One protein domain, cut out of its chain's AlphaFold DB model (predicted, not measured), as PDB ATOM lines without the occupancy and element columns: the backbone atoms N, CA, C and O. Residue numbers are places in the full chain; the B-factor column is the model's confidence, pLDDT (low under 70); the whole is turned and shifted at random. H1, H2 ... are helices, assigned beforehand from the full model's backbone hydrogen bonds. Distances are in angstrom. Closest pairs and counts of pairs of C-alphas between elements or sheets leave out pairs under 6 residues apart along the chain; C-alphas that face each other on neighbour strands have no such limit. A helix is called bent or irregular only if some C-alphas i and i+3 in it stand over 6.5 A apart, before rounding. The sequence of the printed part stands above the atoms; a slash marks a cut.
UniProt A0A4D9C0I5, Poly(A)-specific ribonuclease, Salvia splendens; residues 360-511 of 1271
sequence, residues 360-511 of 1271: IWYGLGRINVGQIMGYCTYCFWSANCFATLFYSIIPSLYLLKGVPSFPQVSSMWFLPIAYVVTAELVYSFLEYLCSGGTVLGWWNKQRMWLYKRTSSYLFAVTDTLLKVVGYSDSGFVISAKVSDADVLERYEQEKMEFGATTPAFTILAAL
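This is residues 360 to 511 of the 1271 residues of the protein "Poly(A)-specific ribonuclease" of Salvia splendens (UniProt A0A4D9C0I5). Picture a loose, open triangle of three helices, H2, H3 and H4, which meet near their ends: the last part of H3 meets the first part of H4, the last part of H4 meets the first part of H2, and the long link of residues 402 to 413 closes the third corner. H5 carries the line of H4 onward, H7 sits at the last residues of H4, H1 and H6 lie away from the other helices, and residues 475 to 482 of the long link from H5 to H6 stick out. The printed part has 152 residues with seven named helices, H1 to H7 in order, and no named strand: the class is all helix. It is loose, with a radius of gyration of the C-alphas of 19.7 A, and spans 54 by 48 by 40 A.

Start at H1, residues 369 to 379, which touches no helix. A tight link leads to H2, residues 384 to 401, irregular but only just: C-alphas 392 and 395 are 6.7 A apart. H3, residues 414 to 434, touches H4, residues 439 to 454, at a steep tilt of 62 degrees, opposite ways; the closest C-alphas, of Tyr 432 and Trp 442, are 6.4 A apart. H4 is the hub. With residues 450 to 454 alone it touches H2, about perpendicular at 87 degrees, and the closest C-alphas, of Cys 385 and Arg 453, are 4.8 A apart. H5, residues 456 to 468, and H4 meet only through their link. H2 and H5 touch only at their ends, the closest C-alphas, of Cys 385 and Leu 458, being 5.7 A apart. H6, residues 485 to 492, touches no helix. H7, residues 503 to 511, and H4 only just touch, with 3 pairs of C-alphas within 8 A, the closest those of Tyr 451 and Leu 508, 6.9 A. Every O i to N i+4 pair is within hydrogen-bond range in H3, H4, H5, H6 and H7; H1 has 6 of 7 and H2 12 of 14.

Find C-alpha 369 at (220.682, 260.354, 197.046), where H1 begins. From C-alpha 384, H2 runs 25.6 A; H3 runs 29.7 A from C-alpha 414 at (222.630, 275.696, 227.804). H4 covers 23.3 A and H5 18.3 A. H7 ends at C-alpha 511, (247.304, 275.182, 218.628).

The C-alphas of Ser 410 and Asp 473, the two farthest apart, are 54.3 A apart. The printed part has no cut. The links H2 to H3 and H5 to H6 are long. The mean pLDDT of the printed part is 84.2; look for values under 70 at residues 472 to 485.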
ATOM      1  N   ILE A 360     228.110 264.916 193.624       88.62
ATOM      2  CA  ILE A 360     226.954 265.820 193.545       88.62
ATOM      3  C   ILE A 360     226.441 265.957 192.111       88.62
ATOM      4  O   ILE A 360     225.235 265.939 191.906       88.62
ATOM      5  N   TRP A 361     227.332 266.085 191.125       89.12
ATOM      6  CA  TRP A 361     226.941 266.300 189.725       89.12
ATOM      7  C   TRP A 361     227.065 265.022 188.897       89.12
ATOM      8  O   TRP A 361     226.222 264.744 188.049       89.12
ATOM      9  N   TYR A 362     228.102 264.220 189.150       89.12
ATOM     10  CA  TYR A 362     228.379 263.001 188.391       89.12
ATOM     11  C   TYR A 362     227.423 261.852 188.740       89.12
ATOM     12  O   TYR A 362     227.093 261.049 187.863       89.12
ATOM     13  N   GLY A 363     226.987 261.775 190.004       86.62
ATOM     14  CA  GLY A 363     226.079 260.742 190.509       86.62
ATOM     15  C   GLY A 363     224.593 261.103 190.436       86.62
ATOM     16  O   GLY A 363     223.749 260.209 190.526       86.62
ATOM     17  N   LEU A 364     224.251 262.382 190.247       87.94
ATOM     18  CA  LEU A 364     222.861 262.841 190.223       87.94
ATOM     19  C   LEU A 364     222.074 262.168 189.093       87.94
ATOM     20  O   LEU A 364     222.465 262.211 187.928       87.94
ATOM     21  N   GLY A 365     220.966 261.516 189.450       83.50
ATOM     22  CA  GLY A 365     220.136 260.757 188.509       83.50
ATOM     23  C   GLY A 365     220.707 259.395 188.089       83.50
ATOM     24  O   GLY A 365     220.059 258.699 187.315       83.50
ATOM     25  N   ARG A 366     221.887 258.998 188.592       85.69
ATOM     26  CA  ARG A 366     222.527 257.698 188.301       85.69
ATOM     27  C   ARG A 366     222.605 256.774 189.514       85.69
ATOM     28  O   ARG A 366     222.514 255.562 189.356       85.69
ATOM     29  N   ILE A 367     222.774 257.340 190.707       87.62
ATOM     30  CA  ILE A 367     222.808 256.620 191.987       87.62
ATOM     31  C   ILE A 367     221.870 257.280 193.004       87.62
ATOM     32  O   ILE A 367     221.448 258.426 192.832       87.62
ATOM     33  N   ASN A 368     221.526 256.553 194.070       88.38
ATOM     34  CA  ASN A 368     220.579 257.034 195.078       88.38
ATOM     35  C   ASN A 368     221.145 258.219 195.872       88.38
ATOM     36  O   ASN A 368     222.328 258.247 196.204       88.38
ATOM     37  N   VAL A 369     220.280 259.154 196.282       88.06
ATOM     38  CA  VAL A 369     220.682 260.354 197.046       88.06
ATOM     39  C   VAL A 369     221.448 259.996 198.325       88.06
ATOM     40  O   VAL A 369     222.458 260.622 198.628       88.06
ATOM     41  N   GLY A 370     221.039 258.942 199.038       87.69
ATOM     42  CA  GLY A 370     221.773 258.458 200.215       87.69
ATOM     43  C   GLY A 370     223.197 257.982 199.896       87.69
ATOM     44  O   GLY A 370     224.117 258.255 200.661       87.69
ATOM     45  N   GLN A 371     223.412 257.344 198.739       85.44
ATOM     46  CA  GLN A 371     224.754 256.956 198.282       85.44
ATOM     47  C   GLN A 371     225.584 258.187 197.898       85.44
ATOM     48  O   GLN A 371     226.756 258.262 198.261       85.44
ATOM     49  N   ILE A 372     224.971 259.183 197.242       91.00
ATOM     50  CA  ILE A 372     225.619 260.474 196.953       91.00
ATOM     51  C   ILE A 372     226.088 261.130 198.258       91.00
ATOM     52  O   ILE A 372     227.241 261.547 198.345       91.00
ATOM     53  N   MET A 373     225.234 261.177 199.289       88.75
ATOM     54  CA  MET A 373     225.596 261.707 200.611       88.75
ATOM     55  C   MET A 373     226.740 260.917 201.263       88.75
ATOM     56  O   MET A 373     227.646 261.520 201.840       88.75
ATOM     57  N   GLY A 374     226.737 259.588 201.122       87.94
ATOM     58  CA  GLY A 374     227.827 258.722 201.575       87.94
ATOM     59  C   GLY A 374     229.173 259.124 200.968       87.94
ATOM     60  O   GLY A 374     230.106 259.428 201.707       87.94
ATOM     61  N   TYR A 375     229.253 259.241 199.638       88.44
ATOM     62  CA  TYR A 375     230.471 259.704 198.960       88.44
ATOM     63  C   TYR A 375     230.855 261.142 199.333       88.44
ATOM     64  O   TYR A 375     232.032 261.435 199.557       88.44
ATOM     65  N   CYS A 376     229.873 262.042 199.439       89.44
ATOM     66  CA  CYS A 376     230.120 263.437 199.808       89.44
ATOM     67  C   CYS A 376     230.739 263.565 201.206       89.44
ATOM     68  O   CYS A 376     231.552 264.459 201.428       89.44
ATOM     69  N   THR A 377     230.398 262.672 202.137       89.06
ATOM     70  CA  THR A 377     230.930 262.706 203.508       89.06
ATOM     71  C   THR A 377     232.460 262.633 203.522       89.06
ATOM     72  O   THR A 377     233.087 263.399 204.252       89.06
ATOM     73  N   TYR A 378     233.055 261.780 202.680       87.81
ATOM     74  CA  TYR A 378     234.510 261.671 202.508       87.81
ATOM     75  C   TYR A 378     235.091 262.888 201.776       87.81
ATOM     76  O   TYR A 378     236.046 263.503 202.245       87.81
ATOM     77  N   CYS A 379     234.429 263.331 200.701       89.50
ATOM     78  CA  CYS A 379     234.814 264.516 199.923       89.50
ATOM     79  C   CYS A 379     234.943 265.800 200.771       89.50
ATOM     80  O   CYS A 379     235.776 266.657 200.480       89.50
ATOM     81  N   PHE A 380     234.136 265.943 201.830       89.50
ATOM     82  CA  PHE A 380     234.155 267.108 202.725       89.50
ATOM     83  C   PHE A 380     235.085 266.973 203.942       89.50
ATOM     84  O   PHE A 380     235.130 267.886 204.772       89.50
ATOM     85  N   TRP A 381     235.847 265.881 204.074       91.00
ATOM     86  CA  TRP A 381     236.785 265.696 205.190       91.00
ATOM     87  C   TRP A 381     237.769 266.855 205.317       91.00
ATOM     88  O   TRP A 381     237.861 267.477 206.376       91.00
ATOM     89  N   SER A 382     238.455 267.177 204.221       90.00
ATOM     90  CA  SER A 382     239.479 268.219 204.169       90.00
ATOM     91  C   SER A 382     238.906 269.609 204.472       90.00
ATOM     92  O   SER A 382     239.451 270.327 205.306       90.00
ATOM     93  N   ALA A 383     237.754 269.964 203.894       88.56
ATOM     94  CA  ALA A 383     237.089 271.252 204.113       88.56
ATOM     95  C   ALA A 383     236.687 271.492 205.583       88.56
ATOM     96  O   ALA A 383     236.676 272.630 206.057       88.56
ATOM     97  N   ASN A 384     236.414 270.423 206.340       89.31
ATOM     98  CA  ASN A 384     236.060 270.504 207.759       89.31
ATOM     99  C   ASN A 384     237.235 270.949 208.661       89.31
ATOM    100  O   ASN A 384     237.042 271.239 209.849       89.31
ATOM    101  N   CYS A 385     238.458 271.048 208.121       93.31
ATOM    102  CA  CYS A 385     239.596 271.606 208.854       93.31
ATOM    103  C   CYS A 385     239.328 273.045 209.315       93.31
ATOM    104  O   CYS A 385     239.606 273.370 210.467       93.31
ATOM    105  N   PHE A 386     238.707 273.884 208.478       92.38
ATOM    106  CA  PHE A 386     238.461 275.292 208.795       92.38
ATOM    107  C   PHE A 386     237.488 275.465 209.956       92.38
ATOM    108  O   PHE A 386     237.749 276.255 210.860       92.38
ATOM    109  N   ALA A 387     236.401 274.689 209.968       90.81
ATOM    110  CA  ALA A 387     235.468 274.684 211.087       90.81
ATOM    111  C   ALA A 387     236.180 274.235 212.370       90.81
ATOM    112  O   ALA A 387     236.091 274.902 213.396       90.81
ATOM    113  N   THR A 388     236.961 273.153 212.299       91.38
ATOM    114  CA  THR A 388     237.696 272.629 213.461       91.38
ATOM    115  C   THR A 388     238.710 273.642 214.001       91.38
ATOM    116  O   THR A 388     238.770 273.865 215.209       91.38
ATOM    117  N   LEU A 389     239.471 274.307 213.127       91.44
ATOM    118  CA  LEU A 389     240.418 275.361 213.502       91.44
ATOM    119  C   LEU A 389     239.703 276.565 214.110       91.44
ATOM    120  O   LEU A 389     240.143 277.072 215.138       91.44
ATOM    121  N   PHE A 390     238.568 276.978 213.540       90.50
ATOM    122  CA  PHE A 390     237.743 278.045 214.100       90.50
ATOM    123  C   PHE A 390     237.305 277.708 215.531       90.50
ATOM    124  O   PHE A 390     237.551 278.493 216.444       90.50
ATOM    125  N   TYR A 391     236.742 276.516 215.752       88.75
ATOM    126  CA  TYR A 391     236.324 276.060 217.082       88.75
ATOM    127  C   TYR A 391     237.493 275.800 218.042       88.75
ATOM    128  O   TYR A 391     237.301 275.859 219.252       88.75
ATOM    129  N   SER A 392     238.703 275.560 217.533       89.62
ATOM    130  CA  SER A 392     239.895 275.363 218.367       89.62
ATOM    131  C   SER A 392     240.567 276.680 218.764       89.62
ATOM    132  O   SER A 392     241.174 276.744 219.826       89.62
ATOM    133  N   ILE A 393     240.469 277.722 217.930       91.25
ATOM    134  CA  ILE A 393     241.180 279.001 218.098       91.25
ATOM    135  C   ILE A 393     240.267 280.082 218.686       91.25
ATOM    136  O   ILE A 393     240.629 280.756 219.652       91.25
ATOM    137  N   ILE A 394     239.082 280.282 218.100       90.56
ATOM    138  CA  ILE A 394     238.228 281.436 218.411       90.56
ATOM    139  C   ILE A 394     237.674 281.378 219.836       90.56
ATOM    140  O   ILE A 394     237.797 282.391 220.528       90.56
ATOM    141  N   PRO A 395     237.142 280.244 220.338       88.44
ATOM    142  CA  PRO A 395     236.707 280.156 221.729       88.44
ATOM    143  C   PRO A 395     237.826 280.471 222.722       88.44
ATOM    144  O   PRO A 395     237.582 281.185 223.688       88.44
ATOM    145  N   SER A 396     239.060 280.032 222.462       88.25
ATOM    146  CA  SER A 396     240.225 280.334 223.305       88.25
ATOM    147  C   SER A 396     240.556 281.829 223.310       88.25
ATOM    148  O   SER A 396     240.718 282.433 224.372       88.25
ATOM    149  N   LEU A 397     240.561 282.477 222.143       88.25
ATOM    150  CA  LEU A 397     240.759 283.928 222.047       88.25
ATOM    151  C   LEU A 397     239.612 284.718 222.700       88.25
ATOM    152  O   LEU A 397     239.843 285.765 223.310       88.25
ATOM    153  N   TYR A 398     238.376 284.234 222.592       87.88
ATOM    154  CA  TYR A 398     237.200 284.849 223.215       87.88
ATOM    155  C   TYR A 398     237.202 284.662 224.726       87.88
ATOM    156  O   TYR A 398     236.861 285.602 225.440       87.88
ATOM    157  N   LEU A 399     237.669 283.515 225.216       84.06
ATOM    158  CA  LEU A 399     237.907 283.262 226.632       84.06
ATOM    159  C   LEU A 399     238.895 284.296 227.195       84.06
ATOM    160  O   LEU A 399     238.574 284.975 228.177       84.06
ATOM    161  N   LEU A 400     240.012 284.527 226.491       83.31
ATOM    162  CA  LEU A 400     241.005 285.552 226.835       83.31
ATOM    163  C   LEU A 400     240.406 286.968 226.833       83.31
ATOM    164  O   LEU A 400     240.636 287.742 227.763       83.31
ATOM    165  N   LYS A 401     239.578 287.294 225.831       82.69
ATOM    166  CA  LYS A 401     238.833 288.566 225.753       82.69
ATOM    167  C   LYS A 401     237.619 288.634 226.683       82.69
ATOM    168  O   LYS A 401     237.103 289.721 226.918       82.69
ATOM    169  N   GLY A 402     237.203 287.532 227.311       79.06
ATOM    170  CA  GLY A 402     236.035 287.444 228.211       79.06
ATOM    171  C   GLY A 402     234.711 287.693 227.539       79.06
ATOM    172  O   GLY A 402     233.761 288.103 228.197       79.06
ATOM    173  N   VAL A 403     234.668 287.454 226.238       82.69
ATOM    174  CA  VAL A 403     233.425 287.443 225.493       82.69
ATOM    175  C   VAL A 403     232.863 286.028 225.627       82.69
ATOM    176  O   VAL A 403     233.546 285.078 225.241       82.69
ATOM    177  N   PRO A 404     231.663 285.842 226.198       74.62
ATOM    178  CA  PRO A 404     231.065 284.519 226.303       74.62
ATOM    179  C   PRO A 404     230.762 283.989 224.897       74.62
ATOM    180  O   PRO A 404     229.947 284.556 224.175       74.62
ATOM    181  N   SER A 405     231.434 282.907 224.500       72.62
ATOM    182  CA  SER A 405     231.204 282.227 223.217       72.62
ATOM    183  C   SER A 405     230.039 281.233 223.267       72.62
ATOM    184  O   SER A 405     229.531 280.833 222.225       72.62
ATOM    185  N   PHE A 406     229.613 280.844 224.471       76.56
ATOM    186  CA  PHE A 406     228.516 279.914 224.728       76.56
ATOM    187  C   PHE A 406     227.499 280.543 225.689       76.56
ATOM    188  O   PHE A 406     227.869 281.421 226.480       76.56
ATOM    189  N   PRO A 407     226.220 280.122 225.642       80.19
ATOM    190  CA  PRO A 407     225.212 280.602 226.576       80.19
ATOM    191  C   PRO A 407     225.619 280.301 228.022       80.19
ATOM    192  O   PRO A 407     226.224 279.272 228.320       80.19
ATOM    193  N   GLN A 408     225.274 281.217 228.928       77.75
ATOM    194  CA  GLN A 408     225.495 281.027 230.361       77.75
ATOM    195  C   GLN A 408     224.768 279.767 230.851       77.75
ATOM    196  O   GLN A 408     223.701 279.440 230.342       77.75
ATOM    197  N   VAL A 409     225.299 279.101 231.880       79.25
ATOM    198  CA  VAL A 409     224.692 277.885 232.469       79.25
ATOM    199  C   VAL A 409     223.270 278.146 232.995       79.25
ATOM    200  O   VAL A 409     222.433 277.252 233.010       79.25
ATOM    201  N   SER A 410     222.974 279.391 233.372       80.44
ATOM    202  CA  SER A 410     221.643 279.871 233.765       80.44
ATOM    203  C   SER A 410     220.663 280.035 232.596       80.44
ATOM    204  O   SER A 410     219.468 280.224 232.817       80.44
ATOM    205  N   SER A 411     221.141 280.002 231.351       86.75
ATOM    206  CA  SER A 411     220.315 280.149 230.157       86.75
ATOM    207  C   SER A 411     219.607 278.843 229.822       86.75
ATOM    208  O   SER A 411     220.217 277.776 229.805       86.75
ATOM    209  N   MET A 412     218.340 278.937 229.415       84.50
ATOM    210  CA  MET A 412     217.594 277.793 228.878       84.50
ATOM    211  C   MET A 412     218.282 277.160 227.654       84.50
ATOM    212  O   MET A 412     218.099 275.975 227.396       84.50
ATOM    213  N   TRP A 413     219.117 277.920 226.934       83.50
ATOM    214  CA  TRP A 413     219.874 277.451 225.768       83.50
ATOM    215  C   TRP A 413     221.121 276.626 226.108       83.50
ATOM    216  O   TRP A 413     221.684 275.994 225.217       83.50
ATOM    217  N   PHE A 414     221.546 276.581 227.374       86.75
ATOM    218  CA  PHE A 414     222.630 275.696 227.804       86.75
ATOM    219  C   PHE A 414     222.217 274.221 227.723       86.75
ATOM    220  O   PHE A 414     222.987 273.396 227.236       86.75
ATOM    221  N   LEU A 415     220.987 273.899 228.144       87.75
ATOM    222  CA  LEU A 415     220.494 272.520 228.219       87.75
ATOM    223  C   LEU A 415     220.512 271.795 226.860       87.75
ATOM    224  O   LEU A 415     221.056 270.692 226.816       87.75
ATOM    225  N   PRO A 416     220.016 272.372 225.743       90.69
ATOM    226  CA  PRO A 416     220.125 271.737 224.429       90.69
ATOM    227  C   PRO A 416     221.571 271.486 223.985       90.69
ATOM    228  O   PRO A 416     221.863 270.429 223.438       90.69
ATOM    229  N   ILE A 417     222.487 272.428 224.239       86.19
ATOM    230  CA  ILE A 417     223.899 272.293 223.842       86.19
ATOM    231  C   ILE A 417     224.585 271.204 224.666       86.19
ATOM    232  O   ILE A 417     225.242 270.330 224.104       86.19
ATOM    233  N   ALA A 418     224.400 271.228 225.988       87.56
ATOM    234  CA  ALA A 418     224.927 270.206 226.881       87.56
ATOM    235  C   ALA A 418     224.375 268.820 226.514       87.56
ATOM    236  O   ALA A 418     225.145 267.872 226.412       87.56
ATOM    237  N   TYR A 419     223.073 268.719 226.227       91.75
ATOM    238  CA  TYR A 419     222.448 267.476 225.782       91.75
ATOM    239  C   TYR A 419     223.084 266.938 224.499       91.75
ATOM    240  O   TYR A 419     223.466 265.775 224.477       91.75
ATOM    241  N   VAL A 420     223.247 267.762 223.456       92.31
ATOM    242  CA  VAL A 420     223.835 267.313 222.181       92.31
ATOM    243  C   VAL A 420     225.281 266.845 222.368       92.31
ATOM    244  O   VAL A 420     225.632 265.777 221.877       92.31
ATOM    245  N   VAL A 421     226.101 267.595 223.113       87.88
ATOM    246  CA  VAL A 421     227.506 267.227 223.371       87.88
ATOM    247  C   VAL A 421     227.598 265.945 224.198       87.88
ATOM    248  O   VAL A 421     228.354 265.042 223.859       87.88
ATOM    249  N   THR A 422     226.818 265.827 225.274       91.19
ATOM    250  CA  THR A 422     226.826 264.619 226.108       91.19
ATOM    251  C   THR A 422     226.267 263.414 225.359       91.19
ATOM    252  O   THR A 422     226.840 262.334 225.454       91.19
ATOM    253  N   ALA A 423     225.183 263.575 224.596       94.19
ATOM    254  CA  ALA A 423     224.591 262.491 223.819       94.19
ATOM    255  C   ALA A 423     225.554 261.974 222.744       94.19
ATOM    256  O   ALA A 423     225.677 260.763 222.593       94.19
ATOM    257  N   GLU A 424     226.268 262.860 222.044       90.44
ATOM    258  CA  GLU A 424     227.263 262.476 221.036       90.44
ATOM    259  C   GLU A 424     228.452 261.737 221.661       90.44
ATOM    260  O   GLU A 424     228.791 260.645 221.203       90.44
ATOM    261  N   LEU A 425     229.009 262.252 222.764       90.62
ATOM    262  CA  LEU A 425     230.122 261.605 223.465       90.62
ATOM    263  C   LEU A 425     229.730 260.231 224.020       90.62
ATOM    264  O   LEU A 425     230.487 259.272 223.874       90.62
ATOM    265  N   VAL A 426     228.543 260.116 224.627       93.62
ATOM    266  CA  VAL A 426     228.028 258.848 225.165       93.62
ATOM    267  C   VAL A 426     227.729 257.867 224.040       93.62
ATOM    268  O   VAL A 426     228.113 256.707 224.141       93.62
ATOM    269  N   TYR A 427     227.090 258.315 222.957       94.31
ATOM    270  CA  TYR A 427     226.817 257.468 221.799       94.31
ATOM    271  C   TYR A 427     228.116 256.949 221.179       94.31
ATOM    272  O   TYR A 427     228.264 255.743 221.011       94.31
ATOM    273  N   SER A 428     229.087 257.833 220.928       92.25
ATOM    274  CA  SER A 428     230.394 257.463 220.376       92.25
ATOM    275  C   SER A 428     231.146 256.484 221.282       92.25
ATOM    276  O   SER A 428     231.788 255.553 220.797       92.25
ATOM    277  N   PHE A 429     231.074 256.688 222.599       93.19
ATOM    278  CA  PHE A 429     231.699 255.808 223.580       93.19
ATOM    279  C   PHE A 429     231.045 254.423 223.604       93.19
ATOM    280  O   PHE A 429     231.741 253.415 223.494       93.19
ATOM    281  N   LEU A 430     229.712 254.367 223.686       93.94
ATOM    282  CA  LEU A 430     228.962 253.112 223.696       93.94
ATOM    283  C   LEU A 430     229.118 252.348 222.381       93.94
ATOM    284  O   LEU A 430     229.359 251.149 222.415       93.94
ATOM    285  N   GLU A 431     229.052 253.029 221.237       93.12
ATOM    286  CA  GLU A 431     229.280 252.419 219.924       93.12
ATOM    287  C   GLU A 431     230.676 251.781 219.842       93.12
ATOM    288  O   GLU A 431     230.816 250.651 219.368       93.12
ATOM    289  N   TYR A 432     231.707 252.468 220.351       90.25
ATOM    290  CA  TYR A 432     233.075 251.949 220.343       90.25
ATOM    291  C   TYR A 432     233.235 250.710 221.234       90.25
ATOM    292  O   TYR A 432     233.847 249.732 220.806       90.25
ATOM    293  N   LEU A 433     232.637 250.714 222.431       90.94
ATOM    294  CA  LEU A 433     232.646 249.554 223.330       90.94
ATOM    295  C   LEU A 433     231.828 248.379 222.774       90.94
ATOM    296  O   LEU A 433     232.276 247.238 222.832       90.94
ATOM    297  N   CYS A 434     230.654 248.641 222.192       90.06
ATOM    298  CA  CYS A 434     229.836 247.617 221.536       90.06
ATOM    299  C   CYS A 434     230.545 246.990 220.329       90.06
ATOM    300  O   CYS A 434     230.276 245.840 219.996       90.06
ATOM    301  N   SER A 435     231.472 247.723 219.710       84.00
ATOM    302  CA  SER A 435     232.330 247.227 218.631       84.00
ATOM    303  C   SER A 435     233.560 246.453 219.133       84.00
ATOM    304  O   SER A 435     234.430 246.121 218.332       84.00
ATOM    305  N   GLY A 436     233.666 246.180 220.440       85.06
ATOM    306  CA  GLY A 436     234.785 245.449 221.047       85.06
ATOM    307  C   GLY A 436     236.026 246.297 221.345       85.06
ATOM    308  O   GLY A 436     237.077 245.744 221.656       85.06
ATOM    309  N   GLY A 437     235.934 247.627 221.246       87.69
ATOM    310  CA  GLY A 437     237.039 248.533 221.557       87.69
ATOM    311  C   GLY A 437     237.222 248.776 223.058       87.69
ATOM    312  O   GLY A 437     236.321 248.545 223.863       87.69
ATOM    313  N   THR A 438     238.386 249.291 223.451       92.44
ATOM    314  CA  THR A 438     238.682 249.662 224.843       92.44
ATOM    315  C   THR A 438     238.366 251.144 225.129       92.44
ATOM    316  O   THR A 438     238.132 251.957 224.228       92.44
ATOM    317  N   VAL A 439     238.436 251.540 226.405       91.25
ATOM    318  CA  VAL A 439     238.320 252.951 226.820       91.25
ATOM    319  C   VAL A 439     239.496 253.799 226.313       91.25
ATOM    320  O   VAL A 439     239.292 254.926 225.854       91.25
ATOM    321  N   LEU A 440     240.723 253.272 226.385       90.88
ATOM    322  CA  LEU A 440     241.925 253.982 225.938       90.88
ATOM    323  C   LEU A 440     241.925 254.139 224.411       90.88
ATOM    324  O   LEU A 440     242.170 255.237 223.909       90.88
ATOM    325  N   GLY A 441     241.531 253.098 223.679       89.69
ATOM    326  CA  GLY A 441     241.298 253.134 222.239       89.69
ATOM    327  C   GLY A 441     240.260 254.185 221.830       89.69
ATOM    328  O   GLY A 441     240.505 254.954 220.896       89.69
ATOM    329  N   TRP A 442     239.144 254.309 222.561       93.25
ATOM    330  CA  TRP A 442     238.156 255.367 222.301       93.25
ATOM    331  C   TRP A 442     238.761 256.761 222.494       93.25
ATOM    332  O   TRP A 442     238.621 257.625 221.626       93.25
ATOM    333  N   TRP A 443     239.497 256.980 223.588       92.56
ATOM    334  CA  TRP A 443     240.170 258.257 223.837       92.56
ATOM    335  C   TRP A 443     241.199 258.585 222.745       92.56
ATOM    336  O   TRP A 443     241.259 259.711 222.243       92.56
ATOM    337  N   ASN A 444     241.967 257.589 222.304       91.56
ATOM    338  CA  ASN A 444     242.897 257.716 221.186       91.56
ATOM    339  C   ASN A 444     242.180 258.086 219.886       91.56
ATOM    340  O   ASN A 444     242.659 258.966 219.170       91.56
ATOM    341  N   LYS A 445     241.013 257.492 219.608       89.44
ATOM    342  CA  LYS A 445     240.171 257.822 218.448       89.44
ATOM    343  C   LYS A 445     239.722 259.287 218.471       89.44
ATOM    344  O   LYS A 445     239.817 259.949 217.437       89.44
ATOM    345  N   GLN A 446     239.322 259.816 219.632       90.44
ATOM    346  CA  GLN A 446     238.947 261.231 219.781       90.44
ATOM    347  C   GLN A 446     240.130 262.176 219.520       90.44
ATOM    348  O   GLN A 446     240.017 263.138 218.758       90.44
ATOM    349  N   ARG A 447     241.307 261.870 220.084       91.38
ATOM    350  CA  ARG A 447     242.534 262.650 219.831       91.38
ATOM    351  C   ARG A 447     242.917 262.625 218.354       91.38
ATOM    352  O   ARG A 447     243.176 263.662 217.751       91.38
ATOM    353  N   MET A 448     242.881 261.438 217.756       90.31
ATOM    354  CA  MET A 448     243.229 261.225 216.358       90.31
ATOM    355  C   MET A 448     242.313 261.993 215.401       90.31
ATOM    356  O   MET A 448     242.775 262.563 214.412       90.31
ATOM    357  N   TRP A 449     241.017 262.040 215.709       90.12
ATOM    358  CA  TRP A 449     240.034 262.831 214.973       90.12
ATOM    359  C   TRP A 449     240.405 264.321 214.943       90.12
ATOM    360  O   TRP A 449     240.376 264.938 213.873       90.12
ATOM    361  N   LEU A 450     240.829 264.880 216.081       91.19
ATOM    362  CA  LEU A 450     241.267 266.274 216.172       91.19
ATOM    363  C   LEU A 450     242.574 266.497 215.400       91.19
ATOM    364  O   LEU A 450     242.696 267.474 214.655       91.19
ATOM    365  N   TYR A 451     243.538 265.584 215.547       92.75
ATOM    366  CA  TYR A 451     244.856 265.706 214.925       92.75
ATOM    367  C   TYR A 451     244.771 265.706 213.398       92.75
ATOM    368  O   TYR A 451     245.327 266.596 212.754       92.75
ATOM    369  N   LYS A 452     243.998 264.784 212.811       93.00
ATOM    370  CA  LYS A 452     243.783 264.706 211.353       93.00
ATOM    371  C   LYS A 452     243.192 265.996 210.786       93.00
ATOM    372  O   LYS A 452     243.673 266.502 209.774       93.00
ATOM    373  N   ARG A 453     242.179 266.552 211.458       93.31
ATOM    374  CA  ARG A 453     241.444 267.743 211.000       93.31
ATOM    375  C   ARG A 453     242.240 269.032 211.105       93.31
ATOM    376  O   ARG A 453     242.090 269.901 210.257       93.31
ATOM    377  N   THR A 454     243.064 269.168 212.135       92.50
ATOM    378  CA  THR A 454     243.861 270.383 212.357       92.50
ATOM    379  C   THR A 454     245.173 270.379 211.576       92.50
ATOM    380  O   THR A 454     245.675 271.453 211.263       92.50
ATOM    381  N   SER A 455     245.701 269.199 211.222       92.62
ATOM    382  CA  SER A 455     246.967 269.050 210.493       92.62
ATOM    383  C   SER A 455     246.782 268.487 209.077       92.62
ATOM    384  O   SER A 455     246.717 269.264 208.126       92.62
ATOM    385  N   SER A 456     246.667 267.165 208.909       93.06
ATOM    386  CA  SER A 456     246.606 266.469 207.613       93.06
ATOM    387  C   SER A 456     245.623 267.093 206.626       93.06
ATOM    388  O   SER A 456     245.964 267.313 205.468       93.06
ATOM    389  N   TYR A 457     244.413 267.402 207.089       94.00
ATOM    390  CA  TYR A 457     243.350 267.965 206.257       94.00
ATOM    391  C   TYR A 457     243.659 269.398 205.820       94.00
ATOM    392  O   TYR A 457     243.388 269.756 204.677       94.00
ATOM    393  N   LEU A 458     244.277 270.200 206.690       92.25
ATOM    394  CA  LEU A 458     244.710 271.554 206.351       92.25
ATOM    395  C   LEU A 458     245.826 271.530 205.295       92.25
ATOM    396  O   LEU A 458     245.779 272.298 204.330       92.25
ATOM    397  N   PHE A 459     246.797 270.620 205.434       90.88
ATOM    398  CA  PHE A 459     247.833 270.413 204.419       90.88
ATOM    399  C   PHE A 459     247.240 269.940 203.091       90.88
ATOM    400  O   PHE A 459     247.605 270.462 202.045       90.88
ATOM    401  N   ALA A 460     246.281 269.013 203.122       90.88
ATOM    402  CA  ALA A 460     245.591 268.541 201.926       90.88
ATOM    403  C   ALA A 460     244.851 269.664 201.178       90.88
ATOM    404  O   ALA A 460     244.951 269.749 199.952       90.88
ATOM    405  N   VAL A 461     244.140 270.547 201.895       91.31
ATOM    406  CA  VAL A 461     243.500 271.729 201.287       91.31
ATOM    407  C   VAL A 461     244.549 272.648 200.670       91.31
ATOM    408  O   VAL A 461     244.400 273.055 199.522       91.31
ATOM    409  N   THR A 462     245.613 272.951 201.415       88.62
ATOM    410  CA  THR A 462     246.673 273.866 200.969       88.62
ATOM    411  C   THR A 462     247.347 273.354 199.698       88.62
ATOM    412  O   THR A 462     247.415 274.081 198.711       88.62
ATOM    413  N   ASP A 463     247.755 272.085 199.676       86.31
ATOM    414  CA  ASP A 463     248.407 271.473 198.516       86.31
ATOM    415  C   ASP A 463     247.467 271.396 197.310       86.31
ATOM    416  O   ASP A 463     247.878 271.680 196.185       86.31
ATOM    417  N   THR A 464     246.188 271.075 197.529       86.94
ATOM    418  CA  THR A 464     245.197 271.045 196.444       86.94
ATOM    419  C   THR A 464     244.973 272.438 195.857       86.94
ATOM    420  O   THR A 464     244.909 272.581 194.638       86.94
ATOM    421  N   LEU A 465     244.906 273.483 196.687       86.06
ATOM    422  CA  LEU A 465     244.801 274.864 196.208       86.06
ATOM    423  C   LEU A 465     246.049 275.282 195.423       86.06
ATOM    424  O   LEU A 465     245.921 275.835 194.334       86.06
ATOM    425  N   LEU A 466     247.248 274.971 195.925       84.00
ATOM    426  CA  LEU A 466     248.505 275.262 195.225       84.00
ATOM    427  C   LEU A 466     248.591 274.549 193.868       84.00
ATOM    428  O   LEU A 466     249.048 275.152 192.896       84.00
ATOM    429  N   LYS A 467     248.099 273.307 193.780       81.44
ATOM    430  CA  LYS A 467     247.964 272.563 192.518       81.44
ATOM    431  C   LYS A 467     247.001 273.228 191.546       81.44
ATOM    432  O   LYS A 467     247.340 273.394 190.381       81.44
ATOM    433  N   VAL A 468     245.821 273.639 192.014       79.19
ATOM    434  CA  VAL A 468     244.825 274.326 191.170       79.19
ATOM    435  C   VAL A 468     245.380 275.645 190.616       79.19
ATOM    436  O   VAL A 468     245.058 276.010 189.489       79.19
ATOM    437  N   VAL A 469     246.244 276.335 191.370       80.31
ATOM    438  CA  VAL A 469     246.904 277.582 190.936       80.31
ATOM    439  C   VAL A 469     248.175 277.318 190.097       80.31
ATOM    440  O   VAL A 469     248.729 278.245 189.515       80.31
ATOM    441  N   GLY A 470     248.617 276.061 189.959       75.50
ATOM    442  CA  GLY A 470     249.739 275.667 189.095       75.50
ATOM    443  C   GLY A 470     251.134 275.845 189.707       75.50
ATOM    444  O   GLY A 470     252.115 275.889 188.970       75.50
ATOM    445  N   TYR A 471     251.244 275.958 191.036       70.12
ATOM    446  CA  TYR A 471     252.519 276.190 191.737       70.12
ATOM    447  C   TYR A 471     253.224 274.916 192.239       70.12
ATOM    448  O   TYR A 471     254.344 275.017 192.740       70.12
ATOM    449  N   SER A 472     252.602 273.733 192.164       55.62
ATOM    450  CA  SER A 472     253.165 272.505 192.747       55.62
ATOM    451  C   SER A 472     252.768 271.240 191.987       55.62
ATOM    452  O   SER A 472     251.580 270.973 191.815       55.62
ATOM    453  N   ASP A 473     253.766 270.425 191.644       54.03
ATOM    454  CA  ASP A 473     253.613 269.012 191.295       54.03
ATOM    455  C   ASP A 473     253.938 268.180 192.542       54.03
ATOM    456  O   ASP A 473     255.089 267.821 192.795       54.03
ATOM    457  N   SER A 474     252.949 267.913 193.401       49.72
ATOM    458  CA  SER A 474     253.230 267.106 194.594       49.72
ATOM    459  C   SER A 474     253.464 265.639 194.205       49.72
ATOM    460  O   SER A 474     252.573 264.991 193.649       49.72
ATOM    461  N   GLY A 475     254.627 265.092 194.560       50.12
ATOM    462  CA  GLY A 475     254.934 263.672 194.392       50.12
ATOM    463  C   GLY A 475     254.026 262.762 195.229       50.12
ATOM    464  O   GLY A 475     253.573 263.127 196.315       50.12
ATOM    465  N   PHE A 476     253.759 261.560 194.721       47.19
ATOM    466  CA  PHE A 476     253.091 260.498 195.469       47.19
ATOM    467  C   PHE A 476     254.069 259.921 196.502       47.19
ATOM    468  O   PHE A 476     255.092 259.356 196.129       47.19
ATOM    469  N   VAL A 477     253.772 260.074 197.794       57.00
ATOM    470  CA  VAL A 477     254.592 259.512 198.878       57.00
ATOM    471  C   VAL A 477     253.985 258.182 199.316       57.00
ATOM    472  O   VAL A 477     252.850 258.150 199.802       57.00
ATOM    473  N   ILE A 478     254.730 257.090 199.140       54.75
ATOM    474  CA  ILE A 478     254.356 255.762 199.642       54.75
ATOM    475  C   ILE A 478     254.596 255.740 201.154       54.75
ATOM    476  O   ILE A 478     255.646 256.166 201.631       54.75
ATOM    477  N   SER A 479     253.612 255.275 201.922       54.12
ATOM    478  CA  SER A 479     253.748 255.120 203.371       54.12
ATOM    479  C   SER A 479     254.377 253.764 203.681       54.12
ATOM    480  O   SER A 479     253.737 252.742 203.443       54.12
ATOM    481  N   ALA A 480     255.591 253.749 204.237       60.22
ATOM    482  CA  ALA A 480     256.152 252.536 204.828       60.22
ATOM    483  C   ALA A 480     255.283 252.120 206.027       60.22
ATOM    484  O   ALA A 480     254.976 252.953 206.877       60.22
ATOM    485  N   LYS A 481     254.860 250.853 206.079       63.72
ATOM    486  CA  LYS A 481     254.028 250.290 207.166       63.72
ATOM    487  C   LYS A 481     254.750 249.202 207.967       63.72
ATOM    488  O   LYS A 481     254.132 248.466 208.728       63.72
ATOM    489  N   VAL A 482     256.064 249.099 207.795       60.00
ATOM    490  CA  VAL A 482     256.913 248.173 208.549       60.00
ATOM    491  C   VAL A 482     257.384 248.884 209.812       60.00
ATOM    492  O   VAL A 482     257.881 250.006 209.735       60.00
ATOM    493  N   SER A 483     257.166 248.260 210.968       57.72
ATOM    494  CA  SER A 483     257.458 248.837 212.286       57.72
ATOM    495  C   SER A 483     258.338 247.887 213.087       57.72
ATOM    496  O   SER A 483     258.155 246.673 212.998       57.72
ATOM    497  N   ASP A 484     259.259 248.433 213.881       64.38
ATOM    498  CA  ASP A 484     260.067 247.645 214.814       64.38
ATOM    499  C   ASP A 484     259.179 246.967 215.869       64.38
ATOM    500  O   ASP A 484     258.122 247.494 216.235       64.38
ATOM    501  N   ALA A 485     259.622 245.818 216.389       67.00
ATOM    502  CA  ALA A 485     258.867 245.028 217.367       67.00
ATOM    503  C   ALA A 485     258.432 245.868 218.585       67.00
ATOM    504  O   ALA A 485     257.272 245.818 218.990       67.00
ATOM    505  N   ASP A 486     259.317 246.734 219.086       72.12
ATOM    506  CA  ASP A 486     259.032 247.611 220.228       72.12
ATOM    507  C   ASP A 486     257.924 248.638 219.932       72.12
ATOM    508  O   ASP A 486     257.154 249.016 220.820       72.12
ATOM    509  N   VAL A 487     257.859 249.150 218.697       74.12
ATOM    510  CA  VAL A 487     256.840 250.126 218.267       74.12
ATOM    511  C   VAL A 487     255.483 249.440 218.159       74.12
ATOM    512  O   VAL A 487     254.465 250.004 218.568       74.12
ATOM    513  N   LEU A 488     255.468 248.208 217.649       71.88
ATOM    514  CA  LEU A 488     254.259 247.411 217.532       71.88
ATOM    515  C   LEU A 488     253.714 246.984 218.901       71.88
ATOM    516  O   LEU A 488     252.518 247.133 219.133       71.88
ATOM    517  N   GLU A 489     254.575 246.587 219.844       76.19
ATOM    518  CA  GLU A 489     254.158 246.286 221.222       76.19
ATOM    519  C   GLU A 489     253.471 247.501 221.871       76.19
ATOM    520  O   GLU A 489     252.427 247.388 222.518       76.19
ATOM    521  N   ARG A 490     254.016 248.709 221.660       80.25
ATOM    522  CA  ARG A 490     253.383 249.948 222.141       80.25
ATOM    523  C   ARG A 490     252.029 250.192 221.478       80.25
ATOM    524  O   ARG A 490     251.093 250.592 222.173       80.25
ATOM    525  N   TYR A 491     251.910 249.935 220.177       81.75
ATOM    526  CA  TYR A 491     250.648 250.050 219.450       81.75
ATOM    527  C   TYR A 491     249.584 249.066 219.969       81.75
ATOM    528  O   TYR A 491     248.447 249.479 220.198       81.75
ATOM    529  N   GLU A 492     249.949 247.808 220.234       80.50
ATOM    530  CA  GLU A 492     249.059 246.793 220.827       80.50
ATOM    531  C   GLU A 492     248.615 247.161 222.248       80.50
ATOM    532  O   GLU A 492     247.466 246.941 222.627       80.50
ATOM    533  N   GLN A 493     249.491 247.813 223.017       83.94
ATOM    534  CA  GLN A 493     249.160 248.409 224.317       83.94
ATOM    535  C   GLN A 493     248.350 249.717 224.200       83.94
ATOM    536  O   GLN A 493     248.153 250.413 225.199       83.94
ATOM    537  N   GLU A 494     247.919 250.087 222.989       85.00
ATOM    538  CA  GLU A 494     247.206 251.324 222.652       85.00
ATOM    539  C   GLU A 494     247.942 252.603 223.100       85.00
ATOM    540  O   GLU A 494     247.337 253.650 223.368       85.00
ATOM    541  N   LYS A 495     249.276 252.549 223.170       84.88
ATOM    542  CA  LYS A 495     250.126 253.718 223.408       84.88
ATOM    543  C   LYS A 495     250.392 254.415 222.078       84.88
ATOM    544  O   LYS A 495     250.856 253.817 221.116       84.88
ATOM    545  N   MET A 496     250.086 255.708 222.029       84.12
ATOM    546  CA  MET A 496     250.265 256.512 220.820       84.12
ATOM    547  C   MET A 496     251.729 256.936 220.670       84.12
ATOM    548  O   MET A 496     252.185 257.829 221.382       84.12
ATOM    549  N   GLU A 497     252.428 256.320 219.722       86.00
ATOM    550  CA  GLU A 497     253.788 256.689 219.329       86.00
ATOM    551  C   GLU A 497     253.757 257.835 218.308       86.00
ATOM    552  O   GLU A 497     253.032 257.774 217.313       86.00
ATOM    553  N   PHE A 498     254.549 258.887 218.527       82.00
ATOM    554  CA  PHE A 498     254.556 260.056 217.638       82.00
ATOM    555  C   PHE A 498     255.399 259.846 216.369       82.00
ATOM    556  O   PHE A 498     255.113 260.479 215.359       82.00
ATOM    557  N   GLY A 499     256.377 258.938 216.377       80.38
ATOM    558  CA  GLY A 499     257.252 258.697 215.225       80.38
ATOM    559  C   GLY A 499     258.190 259.874 214.925       80.38
ATOM    560  O   GLY A 499     258.642 260.564 215.843       80.38
ATOM    561  N   ALA A 500     258.515 260.101 213.648       77.00
ATOM    562  CA  ALA A 500     259.486 261.119 213.239       77.00
ATOM    563  C   ALA A 500     258.936 262.554 213.340       77.00
ATOM    564  O   ALA A 500     257.738 262.801 213.206       77.00
ATOM    565  N   THR A 501     259.810 263.549 213.530       74.75
ATOM    566  CA  THR A 501     259.384 264.957 213.568       74.75
ATOM    567  C   THR A 501     258.823 265.399 212.214       74.75
ATOM    568  O   THR A 501     259.543 265.397 211.217       74.75
ATOM    569  N   THR A 502     257.556 265.831 212.183       77.44
ATOM    570  CA  THR A 502     256.875 266.296 210.963       77.44
ATOM    571  C   THR A 502     256.285 267.706 211.115       77.44
ATOM    572  O   THR A 502     255.910 268.099 212.225       77.44
ATOM    573  N   PRO A 503     256.105 268.468 210.013       80.56
ATOM    574  CA  PRO A 503     255.411 269.764 210.034       80.56
ATOM    575  C   PRO A 503     253.977 269.693 210.585       80.56
ATOM    576  O   PRO A 503     253.465 270.670 211.133       80.56
ATOM    577  N   ALA A 504     253.330 268.526 210.485       80.31
ATOM    578  CA  ALA A 504     252.024 268.274 211.085       80.31
ATOM    579  C   ALA A 504     252.038 268.483 212.606       80.31
ATOM    580  O   ALA A 504     251.114 269.091 213.150       80.31
ATOM    581  N   PHE A 505     253.116 268.082 213.284       87.62
ATOM    582  CA  PHE A 505     253.265 268.274 214.727       87.62
ATOM    583  C   PHE A 505     253.465 269.735 215.112       87.62
ATOM    584  O   PHE A 505     252.999 270.146 216.171       87.62
ATOM    585  N   THR A 506     254.058 270.550 214.238       85.56
ATOM    586  CA  THR A 506     254.204 271.992 214.475       85.56
ATOM    587  C   THR A 506     252.846 272.686 214.597       85.56
ATOM    588  O   THR A 506     252.675 273.532 215.473       85.56
ATOM    589  N   ILE A 507     251.859 272.307 213.777       86.69
ATOM    590  CA  ILE A 507     250.505 272.889 213.837       86.69
ATOM    591  C   ILE A 507     249.792 272.473 215.125       86.69
ATOM    592  O   ILE A 507     249.208 273.317 215.808       86.69
ATOM    593  N   LEU A 508     249.883 271.192 215.493       89.62
ATOM    594  CA  LEU A 508     249.300 270.681 216.737       89.62
ATOM    595  C   LEU A 508     249.911 271.367 217.964       89.62
ATOM    596  O   LEU A 508     249.179 271.836 218.835       89.62
ATOM    597  N   ALA A 509     251.239 271.500 217.994       89.44
ATOM    598  CA  ALA A 509     251.951 272.198 219.057       89.44
ATOM    599  C   ALA A 509     251.571 273.686 219.114       89.44
ATOM    600  O   ALA A 509     251.331 274.214 220.196       89.44
ATOM    601  N   ALA A 510     251.449 274.364 217.967       90.25
ATOM    602  CA  ALA A 510     251.046 275.768 217.913       90.25
ATOM    603  C   ALA A 510     249.626 275.996 218.454       90.25
ATOM    604  O   ALA A 510     249.412 276.932 219.226       90.25
ATOM    605  N   LEU A 511     248.671 275.131 218.099       89.88
ATOM    606  CA  LEU A 511     247.304 275.182 218.628       89.88
ATOM    607  C   LEU A 511     247.266 274.911 220.135       89.88
ATOM    608  O   LEU A 511     246.593 275.634 220.871       89.88
TER     609      LEU A 511